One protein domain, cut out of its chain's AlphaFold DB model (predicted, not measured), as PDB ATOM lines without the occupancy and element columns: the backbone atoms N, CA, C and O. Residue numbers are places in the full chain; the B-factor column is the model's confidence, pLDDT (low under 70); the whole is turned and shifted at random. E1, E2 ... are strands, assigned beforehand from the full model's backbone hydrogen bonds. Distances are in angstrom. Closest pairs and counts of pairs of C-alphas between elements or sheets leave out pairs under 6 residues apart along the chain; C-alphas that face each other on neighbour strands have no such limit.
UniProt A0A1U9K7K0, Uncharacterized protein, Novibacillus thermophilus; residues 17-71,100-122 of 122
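This is residues 17 to 71 and 100 to 122 of the 122 residues of an uncharacterized protein of Novibacillus thermophilus (UniProt A0A1U9K7K0). What is seen first? There is little regular structure: one small, twisted antiparallel sheet, E1 - E3 - E4, and a long looping stretch without named elements, residues 17 to 58, tied to E1 at residues 35 to 36. What is its make-up? The 78 printed residues, all strand by class, hold no named helix and four strands, E1 to E4 in chain order, with 21 residues; the whole is compact, radius of gyration of the C-alphas 13.2 A, spanning 40 by 27 by 25 A.

What pairs with E1, residues 59 to 64? E3, residues 103 to 108, is antiparallel at 152 degrees, with N 61 and O 106 within hydrogen-bond range at 2.8 A. What follows? E3 and E4, residues 116 to 121, form a hairpin, antiparallel at 157 degrees, with N 117 and O 107 2.8 A apart. And E2, residues 69 to 71? It pairs with no named strand and is apart from E1, E3 and E4.

Where does E1 begin? C-alpha 59 is at (231.285, 272.873, 240.219); E1 measures 15.6 A, E2 6.6 A. Where does E4 end? C-alpha 121 is at (247.646, 267.010, 241.762); E3 measures 17.0 A, E4 16.5 A.

Is anything missing? Residues 72 to 99 are not printed; C-alphas 71 and 100 are 15.3 A apart. Where is confidence low? Residues 27 to 31 and 112 have pLDDT under 70.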
ATOM      1  N   VAL A  17     256.652 289.041 233.446       93.31
ATOM      2  CA  VAL A  17     256.186 288.065 232.460       93.31
ATOM      3  C   VAL A  17     255.653 288.759 231.221       93.31
ATOM      4  O   VAL A  17     254.985 289.790 231.322       93.31
ATOM      5  N   ALA A  18     255.923 288.185 230.052       91.12
ATOM      6  CA  ALA A  18     255.288 288.627 228.820       91.12
ATOM      7  C   ALA A  18     253.800 288.238 228.813       91.12
ATOM      8  O   ALA A  18     253.379 287.250 229.426       91.12
ATOM      9  N   PHE A  19     252.990 289.008 228.085       91.25
ATOM     10  CA  PHE A  19     251.593 288.656 227.870       91.25
ATOM     11  C   PHE A  19     251.491 287.317 227.128       91.25
ATOM     12  O   PHE A  19     252.056 287.144 226.049       91.25
ATOM     13  N   LYS A  20     250.704 286.386 227.677       89.06
ATOM     14  CA  LYS A  20     250.415 285.089 227.062       89.06
ATOM     15  C   LYS A  20     248.911 284.880 226.988       89.06
ATOM     16  O   LYS A  20     248.242 284.782 228.015       89.06
ATOM     17  N   ARG A  21     248.377 284.735 225.773       89.50
ATOM     18  CA  ARG A  21     246.985 284.310 225.582       89.50
ATOM     19  C   ARG A  21     246.844 282.832 225.936       89.50
ATOM     20  O   ARG A  21     247.552 281.992 225.383       89.50
ATOM     21  N   TRP A  22     245.907 282.515 226.822       88.12
ATOM     22  CA  TRP A  22     245.606 281.131 227.172       88.12
ATOM     23  C   TRP A  22     244.796 280.487 226.046       88.12
ATOM     24  O   TRP A  22     243.837 281.073 225.538       88.12
ATOM     25  N   LYS A  23     245.213 279.291 225.634       86.44
ATOM     26  CA  LYS A  23     244.457 278.442 224.713       86.44
ATOM     27  C   LYS A  23     243.698 277.442 225.572       86.44
ATOM     28  O   LYS A  23     244.316 276.555 226.149       86.44
ATOM     29  N   LEU A  24     242.399 277.668 225.709       87.69
ATOM     30  CA  LEU A  24     241.497 276.838 226.498       87.69
ATOM     31  C   LEU A  24     240.490 276.204 225.547       87.69
ATOM     32  O   LEU A  24     239.965 276.896 224.669       87.69
ATOM     33  N   VAL A  25     240.208 274.922 225.737       87.12
ATOM     34  CA  VAL A  25     239.126 274.239 225.026       87.12
ATOM     35  C   VAL A  25     237.860 274.233 225.883       87.12
ATOM     36  O   VAL A  25     237.918 274.025 227.097       87.12
ATOM     37  N   SER A  26     236.706 274.486 225.262       77.44
ATOM     38  CA  SER A  26     235.407 274.214 225.887       77.44
ATOM     39  C   SER A  26     235.219 272.703 225.943       77.44
ATOM     40  O   SER A  26     235.399 272.040 224.919       77.44
ATOM     41  N   SER A  27     234.903 272.141 227.107       69.19
ATOM     42  CA  SER A  27     235.031 270.691 227.283       69.19
ATOM     43  C   SER A  27     234.134 269.856 226.353       69.19
ATOM     44  O   SER A  27     232.925 270.086 226.268       69.19
ATOM     45  N   GLN A  28     234.727 268.794 225.808       62.16
ATOM     46  CA  GLN A  28     234.150 267.447 225.780       62.16
ATOM     47  C   GLN A  28     235.059 266.537 226.632       62.16
ATOM     48  O   GLN A  28     236.234 266.860 226.834       62.16
ATOM     49  N   ALA A  29     234.533 265.429 227.162       59.44
ATOM     50  CA  ALA A  29     235.290 264.507 228.014       59.44
ATOM     51  C   ALA A  29     236.555 263.956 227.312       59.44
ATOM     52  O   ALA A  29     236.518 263.619 226.130       59.44
ATOM     53  N   GLY A  30     237.673 263.847 228.045       64.44
ATOM     54  CA  GLY A  30     238.870 263.098 227.624       64.44
ATOM     55  C   GLY A  30     239.962 263.853 226.847       64.44
ATOM     56  O   GLY A  30     241.026 263.280 226.610       64.44
ATOM     57  N   ALA A  31     239.773 265.122 226.473       68.75
ATOM     58  CA  ALA A  31     240.823 265.903 225.806       68.75
ATOM     59  C   ALA A  31     241.922 266.321 226.799       68.75
ATOM     60  O   ALA A  31     241.637 267.088 227.719       68.75
ATOM     61  N   GLN A  32     243.159 265.835 226.631       79.62
ATOM     62  CA  GLN A  32     244.339 266.180 227.449       79.62
ATOM     63  C   GLN A  32     244.845 267.600 227.147       79.62
ATOM     64  O   GLN A  32     245.933 267.802 226.611       79.62
ATOM     65  N   GLU A  33     244.029 268.600 227.478       87.44
ATOM     66  CA  GLU A  33     244.283 270.015 227.208       87.44
ATOM     67  C   GLU A  33     243.887 270.893 228.407       87.44
ATOM     68  O   GLU A  33     243.190 270.458 229.327       87.44
ATOM     69  N   HIS A  34     244.311 272.160 228.398       91.00
ATOM     70  CA  HIS A  34     243.763 273.164 229.309       91.00
ATOM     71  C   HIS A  34     242.300 273.427 228.946       91.00
ATOM     72  O   HIS A  34     241.995 273.713 227.784       91.00
ATOM     73  N   LYS A  35     241.395 273.377 229.923       91.69
ATOM     74  CA  LYS A  35     239.953 273.468 229.656       91.69
ATOM     75  C   LYS A  35     239.280 274.564 230.445       91.69
ATOM     76  O   LYS A  35     239.760 274.946 231.508       91.69
ATOM     77  N   ILE A  36     238.124 274.978 229.946       92.00
ATOM     78  CA  ILE A  36     237.143 275.785 230.665       92.00
ATOM     79  C   ILE A  36     235.772 275.092 230.618       92.00
ATOM     80  O   ILE A  36     235.330 274.637 229.560       92.00
ATOM     81  N   GLY A  37     235.123 275.011 231.779       89.31
ATOM     82  CA  GLY A  37     233.874 274.291 232.017       89.31
ATOM     83  C   GLY A  37     233.988 272.774 231.841       89.31
ATOM     84  O   GLY A  37     235.043 272.250 231.478       89.31
ATOM     85  N   GLY A  38     232.877 272.073 232.076       88.50
ATOM     86  CA  GLY A  38     232.762 270.634 231.842       88.50
ATOM     87  C   GLY A  38     233.264 269.750 232.972       88.50
ATOM     88  O   GLY A  38     233.020 270.046 234.134       88.50
ATOM     89  N   GLU A  39     233.966 268.671 232.616       88.62
ATOM     90  CA  GLU A  39     234.538 267.716 233.571       88.62
ATOM     91  C   GLU A  39     236.081 267.766 233.577       88.62
ATOM     92  O   GLU A  39     236.710 267.867 232.506       88.62
ATOM     93  N   PRO A  40     236.716 267.687 234.764       90.12
ATOM     94  CA  PRO A  40     238.170 267.609 234.892       90.12
ATOM     95  C   PRO A  40     238.716 266.296 234.313       90.12
ATOM     96  O   PRO A  40     238.082 265.250 234.393       90.12
ATOM     97  N   ASN A  41     239.930 266.333 233.755       90.06
ATOM     98  CA  ASN A  41     240.712 265.107 233.560       90.06
ATOM     99  C   ASN A  41     241.522 264.855 234.823       90.06
ATOM    100  O   ASN A  41     242.584 265.456 234.975       90.06
ATOM    101  N   TRP A  42     241.031 263.995 235.703       90.12
ATOM    102  CA  TRP A  42     241.767 263.622 236.901       90.12
ATOM    103  C   TRP A  42     243.079 262.915 236.557       90.12
ATOM    104  O   TRP A  42     243.118 262.056 235.673       90.12
ATOM    105  N   LEU A  43     244.152 263.302 237.250       87.69
ATOM    106  CA  LEU A  43     245.434 262.601 237.180       87.69
ATOM    107  C   LEU A  43     245.419 261.385 238.110       87.69
ATOM    108  O   LEU A  43     245.907 260.320 237.744       87.69
ATOM    109  N   LEU A  44     244.846 261.573 239.301       88.75
ATOM    110  CA  LEU A  44     244.647 260.544 240.314       88.75
ATOM    111  C   LEU A  44     243.148 260.229 240.431       88.75
ATOM    112  O   LEU A  44     242.471 259.998 239.430       88.75
ATOM    113  N   GLU A  45     242.631 260.205 241.654       91.56
ATOM    114  CA  GLU A  45     241.213 260.044 241.948       91.56
ATOM    115  C   GLU A  45     240.460 261.378 241.925       91.56
ATOM    116  O   GLU A  45     241.051 262.460 241.828       91.56
ATOM    117  N   ASP A  46     239.130 261.277 241.952       92.62
ATOM    118  CA  ASP A  46     238.244 262.431 242.015       92.62
ATOM    119  C   ASP A  46     238.320 263.076 243.401       92.62
ATOM    120  O   ASP A  46     237.883 262.507 244.402       92.62
ATOM    121  N   GLU A  47     238.874 264.282 243.431       91.88
ATOM    122  CA  GLU A  47     239.006 265.114 244.626       91.88
ATOM    123  C   GLU A  47     238.149 266.388 244.516       91.88
ATOM    124  O   GLU A  47     238.448 267.414 245.141       91.88
ATOM    125  N   ALA A  48     237.088 266.366 243.698       92.19
ATOM    126  CA  ALA A  48     236.182 267.499 243.572       92.19
ATOM    127  C   ALA A  48     235.582 267.868 244.941       92.19
ATOM    128  O   ALA A  48     234.993 267.020 245.623       92.19
ATOM    129  N   PRO A  49     235.645 269.149 245.350       91.75
ATOM    130  CA  PRO A  49     234.883 269.595 246.500       91.75
ATOM    131  C   PRO A  49     233.392 269.501 246.171       91.75
ATOM    132  O   PRO A  49     232.919 270.115 245.220       91.75
ATOM    133  N   ALA A  50     232.625 268.774 246.985       89.81
ATOM    134  CA  ALA A  50     231.174 268.719 246.806       89.81
ATOM    135  C   ALA A  50     230.508 270.064 247.152       89.81
ATOM    136  O   ALA A  50     229.585 270.511 246.471       89.81
ATOM    137  N   THR A  51     230.958 270.714 248.232       90.19
ATOM    138  CA  THR A  51     230.367 271.965 248.730       90.19
ATOM    139  C   THR A  51     231.389 272.878 249.408       90.19
ATOM    140  O   THR A  51     232.337 272.423 250.047       90.19
ATOM    141  N   TYR A  52     231.134 274.183 249.353       85.44
ATOM    142  CA  TYR A  52     231.727 275.189 250.224       85.44
ATOM    143  C   TYR A  52     230.845 275.386 251.465       85.44
ATOM    144  O   TYR A  52     229.618 275.485 251.368       85.44
ATOM    145  N   ARG A  53     231.464 275.421 252.657       85.81
ATOM    146  CA  ARG A  53     230.766 275.512 253.962       85.81
ATOM    147  C   ARG A  53     229.581 274.541 254.084       85.81
ATOM    148  O   ARG A  53     228.536 274.905 254.619       85.81
ATOM    149  N   GLN A  54     229.738 273.324 253.560       87.19
ATOM    150  CA  GLN A  54     228.745 272.238 253.613       87.19
ATOM    151  C   GLN A  54     227.418 272.507 252.880       87.19
ATOM    152  O   GLN A  54     226.546 271.644 252.876       87.19
ATOM    153  N   THR A  55     227.225 273.691 252.290       87.38
ATOM    154  CA  THR A  55     225.896 274.164 251.864       87.38
ATOM    155  C   THR A  55     225.869 274.721 250.453       87.38
ATOM    156  O   THR A  55     224.842 274.608 249.793       87.38
ATOM    157  N   VAL A  56     226.972 275.296 249.973       88.62
ATOM    158  CA  VAL A  56     227.027 275.905 248.641       88.62
ATOM    159  C   VAL A  56     227.679 274.913 247.678       88.62
ATOM    160  O   VAL A  56     228.859 274.617 247.867       88.62
ATOM    161  N   PRO A  57     226.961 274.368 246.681       90.88
ATOM    162  CA  PRO A  57     227.535 273.430 245.723       90.88
ATOM    163  C   PRO A  57     228.721 274.040 244.987       90.88
ATOM    164  O   PRO A  57     228.687 275.216 244.614       90.88
ATOM    165  N   MET A  58     229.756 273.231 244.774       91.88
ATOM    166  CA  MET A  58     230.872 273.618 243.927       91.88
ATOM    167  C   MET A  58     230.851 272.821 242.631       91.88
ATOM    168  O   MET A  58     230.548 271.631 242.622       91.88
ATOM    169  N   PHE A  59     231.188 273.487 241.535       92.44
ATOM    170  CA  PHE A  59     231.285 272.873 240.219       92.44
ATOM    171  C   PHE A  59     232.598 273.259 239.549       92.44
ATOM    172  O   PHE A  59     233.251 274.244 239.906       92.44
ATOM    173  N   PHE A  60     233.001 272.446 238.582       93.12
ATOM    174  CA  PHE A  60     234.251 272.627 237.867       93.12
ATOM    175  C   PHE A  60     234.211 273.868 236.966       93.12
ATOM    176  O   PHE A  60     233.327 274.028 236.123       93.12
ATOM    177  N   LEU A  61     235.211 274.733 237.122       93.56
ATOM    178  CA  LEU A  61     235.374 275.950 236.333       93.56
ATOM    179  C   LEU A  61     236.369 275.763 235.199       93.56
ATOM    180  O   LEU A  61     236.108 276.173 234.072       93.56
ATOM    181  N   MET A  62     237.547 275.220 235.500       93.44
ATOM    182  CA  MET A  62     238.632 275.088 234.535       93.44
ATOM    183  C   MET A  62     239.743 274.179 235.056       93.44
ATOM    184  O   MET A  62     239.886 273.984 236.263       93.44
ATOM    185  N   GLN A  63     240.575 273.683 234.141       93.06
ATOM    186  CA  GLN A  63     241.830 273.021 234.487       93.06
ATOM    187  C   GLN A  63     242.999 273.626 233.725       93.06
ATOM    188  O   GLN A  63     242.876 273.979 232.548       93.06
ATOM    189  N   LEU A  64     244.157 273.654 234.376       92.50
ATOM    190  CA  LEU A  64     245.436 273.874 233.723       92.50
ATOM    191  C   LEU A  64     246.306 272.641 233.940       92.50
ATOM    192  O   LEU A  64     246.605 272.297 235.074       92.50
ATOM    193  N   LEU A  65     246.709 271.986 232.854       90.62
ATOM    194  CA  LEU A  65     247.697 270.923 232.926       90.62
ATOM    195  C   LEU A  65     249.062 271.440 233.392       90.62
ATOM    196  O   LEU A  65     249.368 272.635 233.273       90.62
ATOM    197  N   GLU A  66     249.876 270.514 233.883       90.44
ATOM    198  CA  GLU A  66     251.262 270.754 234.245       90.44
ATOM    199  C   GLU A  66     252.081 271.353 233.091       90.44
ATOM    200  O   GLU A  66     251.709 271.326 231.916       90.44
ATOM    201  N   GLY A  67     253.221 271.954 233.436       88.06
ATOM    202  CA  GLY A  67     254.091 272.587 232.445       88.06
ATOM    203  C   GLY A  67     253.552 273.912 231.898       88.06
ATOM    204  O   GLY A  67     254.094 274.435 230.925       88.06
ATOM    205  N   PHE A  68     252.523 274.504 232.515       90.62
ATOM    206  CA  PHE A  68     252.063 275.833 232.122       90.62
ATOM    207  C   PHE A  68     253.120 276.901 232.437       90.62
ATOM    208  O   PHE A  68     253.433 277.176 233.598       90.62
ATOM    209  N   THR A  69     253.666 277.519 231.389       92.56
ATOM    210  CA  THR A  69     254.768 278.488 231.487       92.56
ATOM    211  C   THR A  69     254.388 279.904 231.063       92.56
ATOM    212  O   THR A  69     253.507 280.104 230.224       92.56
ATOM    213  N   PHE A  70     255.115 280.889 231.582       93.62
ATOM    214  CA  PHE A  70     255.101 282.280 231.140       93.62
ATOM    215  C   PHE A  70     256.502 282.695 230.722       93.62
ATOM    216  O   PHE A  70     257.450 282.520 231.484       93.62
ATOM    217  N   GLU A  71     256.630 283.265 229.530       94.94
ATOM    218  CA  GLU A  71     257.901 283.807 229.066       94.94
ATOM    219  C   GLU A  71     258.379 284.922 230.005       94.94
ATOM    220  O   GLU A  71     257.607 285.811 230.389       94.94
ATOM    221  N   LEU A 100     255.036 274.071 240.087       71.50
ATOM    222  CA  LEU A 100     256.060 273.050 239.840       71.50
ATOM    223  C   LEU A 100     255.400 271.681 239.642       71.50
ATOM    224  O   LEU A 100     255.094 271.003 240.612       71.50
ATOM    225  N   SER A 101     255.220 271.282 238.380       76.00
ATOM    226  CA  SER A 101     254.736 269.942 238.000       76.00
ATOM    227  C   SER A 101     253.373 269.576 238.599       76.00
ATOM    228  O   SER A 101     253.168 268.466 239.069       76.00
ATOM    229  N   ASN A 102     252.439 270.531 238.610       85.56
ATOM    230  CA  ASN A 102     251.079 270.311 239.086       85.56
ATOM    231  C   ASN A 102     250.066 270.463 237.955       85.56
ATOM    232  O   ASN A 102     250.083 271.472 237.244       85.56
ATOM    233  N   ASN A 103     249.109 269.539 237.893       90.50
ATOM    234  CA  ASN A 103     247.808 269.818 237.295       90.50
ATOM    235  C   ASN A 103     246.980 270.644 238.282       90.50
ATOM    236  O   ASN A 103     246.939 270.341 239.475       90.50
ATOM    237  N   LEU A 104     246.325 271.687 237.785       93.94
ATOM    238  CA  LEU A 104     245.482 272.592 238.559       93.94
ATOM    239  C   LEU A 104     244.028 272.408 238.156       93.94
ATOM    240  O   LEU A 104     243.707 272.459 236.965       93.94
ATOM    241  N   TYR A 105     243.153 272.306 239.146       94.31
ATOM    242  CA  TYR A 105     241.709 272.231 238.962       94.31
ATOM    243  C   TYR A 105     241.046 273.328 239.777       94.31
ATOM    244  O   TYR A 105     241.354 273.522 240.953       94.31
ATOM    245  N   PHE A 106     240.144 274.058 239.139       94.50
ATOM    246  CA  PHE A 106     239.459 275.194 239.728       94.50
ATOM    247  C   PHE A 106     237.986 274.851 239.872       94.50
ATOM    248  O   PHE A 106     237.349 274.434 238.903       94.50
ATOM    249  N   PHE A 107     237.447 275.082 241.061       94.38
ATOM    250  CA  PHE A 107     236.042 274.880 241.384       94.38
ATOM    251  C   PHE A 107     235.455 276.172 241.935       94.38
ATOM    252  O   PHE A 107     236.126 276.891 242.675       94.38
ATOM    253  N   GLY A 108     234.207 276.463 241.595       93.12
ATOM    254  CA  GLY A 108     233.514 277.671 242.034       93.12
ATOM    255  C   GLY A 108     232.060 277.415 242.371       93.12
ATOM    256  O   GLY A 108     231.573 276.296 242.242       93.12
ATOM    257  N   THR A 109     231.385 278.469 242.815       90.38
ATOM    258  CA  THR A 109     229.966 278.477 243.189       90.38
ATOM    259  C   THR A 109     229.177 279.329 242.191       90.38
ATOM    260  O   THR A 109     229.706 280.320 241.688       90.38
ATOM    261  N   GLU A 110     227.940 278.940 241.852       82.31
ATOM    262  CA  GLU A 110     227.129 279.696 240.873       82.31
ATOM    263  C   GLU A 110     226.592 280.977 241.515       82.31
ATOM    264  O   GLU A 110     226.635 282.050 240.918       82.31
ATOM    265  N   ASP A 111     226.178 280.850 242.776       72.31
ATOM    266  CA  ASP A 111     225.567 281.903 243.570       72.31
ATOM    267  C   ASP A 111     226.417 282.237 244.805       72.31
ATOM    268  O   ASP A 111     227.055 281.370 245.411       72.31
ATOM    269  N   GLY A 112     226.392 283.508 245.213       68.06
ATOM    270  CA  GLY A 112     227.060 283.999 246.422       68.06
ATOM    271  C   GLY A 112     228.363 284.757 246.158       68.06
ATOM    272  O   GLY A 112     228.523 285.432 245.141       68.06
ATOM    273  N   GLU A 113     229.285 284.716 247.123       71.00
ATOM    274  CA  GLU A 113     230.610 285.318 246.958       71.00
ATOM    275  C   GLU A 113     231.399 284.562 245.876       71.00
ATOM    276  O   GLU A 113     231.345 283.335 245.851       71.00
ATOM    277  N   PRO A 114     232.149 285.256 244.994       71.62
ATOM    278  CA  PRO A 114     232.910 284.633 243.911       71.62
ATOM    279  C   PRO A 114     234.146 283.911 244.464       71.62
ATOM    280  O   PRO A 114     235.278 284.386 244.352       71.62
ATOM    281  N   LEU A 115     233.908 282.777 245.115       83.94
ATOM    282  CA  LEU A 115     234.918 281.952 245.751       83.94
ATOM    283  C   LEU A 115     235.407 280.896 244.768       83.94
ATOM    284  O   LEU A 115     234.623 280.243 244.082       83.94
ATOM    285  N   VAL A 116     236.724 280.725 244.729       89.69
ATOM    286  CA  VAL A 116     237.384 279.727 243.894       89.69
ATOM    287  C   VAL A 116     238.218 278.829 244.793       89.69
ATOM    288  O   VAL A 116     239.099 279.305 245.508       89.69
ATOM    289  N   TYR A 117     237.933 277.532 244.753       91.25
ATOM    290  CA  TYR A 117     238.766 276.501 245.356       91.25
ATOM    291  C   TYR A 117     239.718 275.953 244.294       91.25
ATOM    292  O   TYR A 117     239.287 275.596 243.197       91.25
ATOM    293  N   ILE A 118     241.009 275.910 244.617       92.50
ATOM    294  CA  ILE A 118     242.053 275.408 243.723       92.50
ATOM    295  C   ILE A 118     242.602 274.120 244.319       92.50
ATOM    296  O   ILE A 118     243.088 274.118 245.450       92.50
ATOM    297  N   LEU A 119     242.546 273.051 243.535       92.38
ATOM    298  CA  LEU A 119     243.155 271.766 243.841       92.38
ATOM    299  C   LEU A 119     244.378 271.553 242.943       92.38
ATOM    300  O   LEU A 119     244.344 271.882 241.755       92.38
ATOM    301  N   THR A 120     245.439 270.972 243.501       92.12
ATOM    302  CA  THR A 120     246.647 270.588 242.765       92.12
ATOM    303  C   THR A 120     246.901 269.089 242.884       92.12
ATOM    304  O   THR A 120     246.933 268.587 244.004       92.12
ATOM    305  N   GLN A 121     247.162 268.401 241.771       88.44
ATOM    306  CA  GLN A 121     247.646 267.010 241.762       88.44
ATOM    307  C   GLN A 121     249.041 266.943 241.121       88.44
ATOM    308  O   GLN A 121     249.309 267.705 240.186       88.44
ATOM    309  N   ILE A 122     249.910 266.077 241.659       84.25
ATOM    310  CA  ILE A 122     251.276 265.756 241.188       84.25
ATOM    311  C   ILE A 122     251.323 264.264 240.887       84.25
ATOM    312  O   ILE A 122     250.776 263.508 241.722       84.25
TER     313      ILE A 122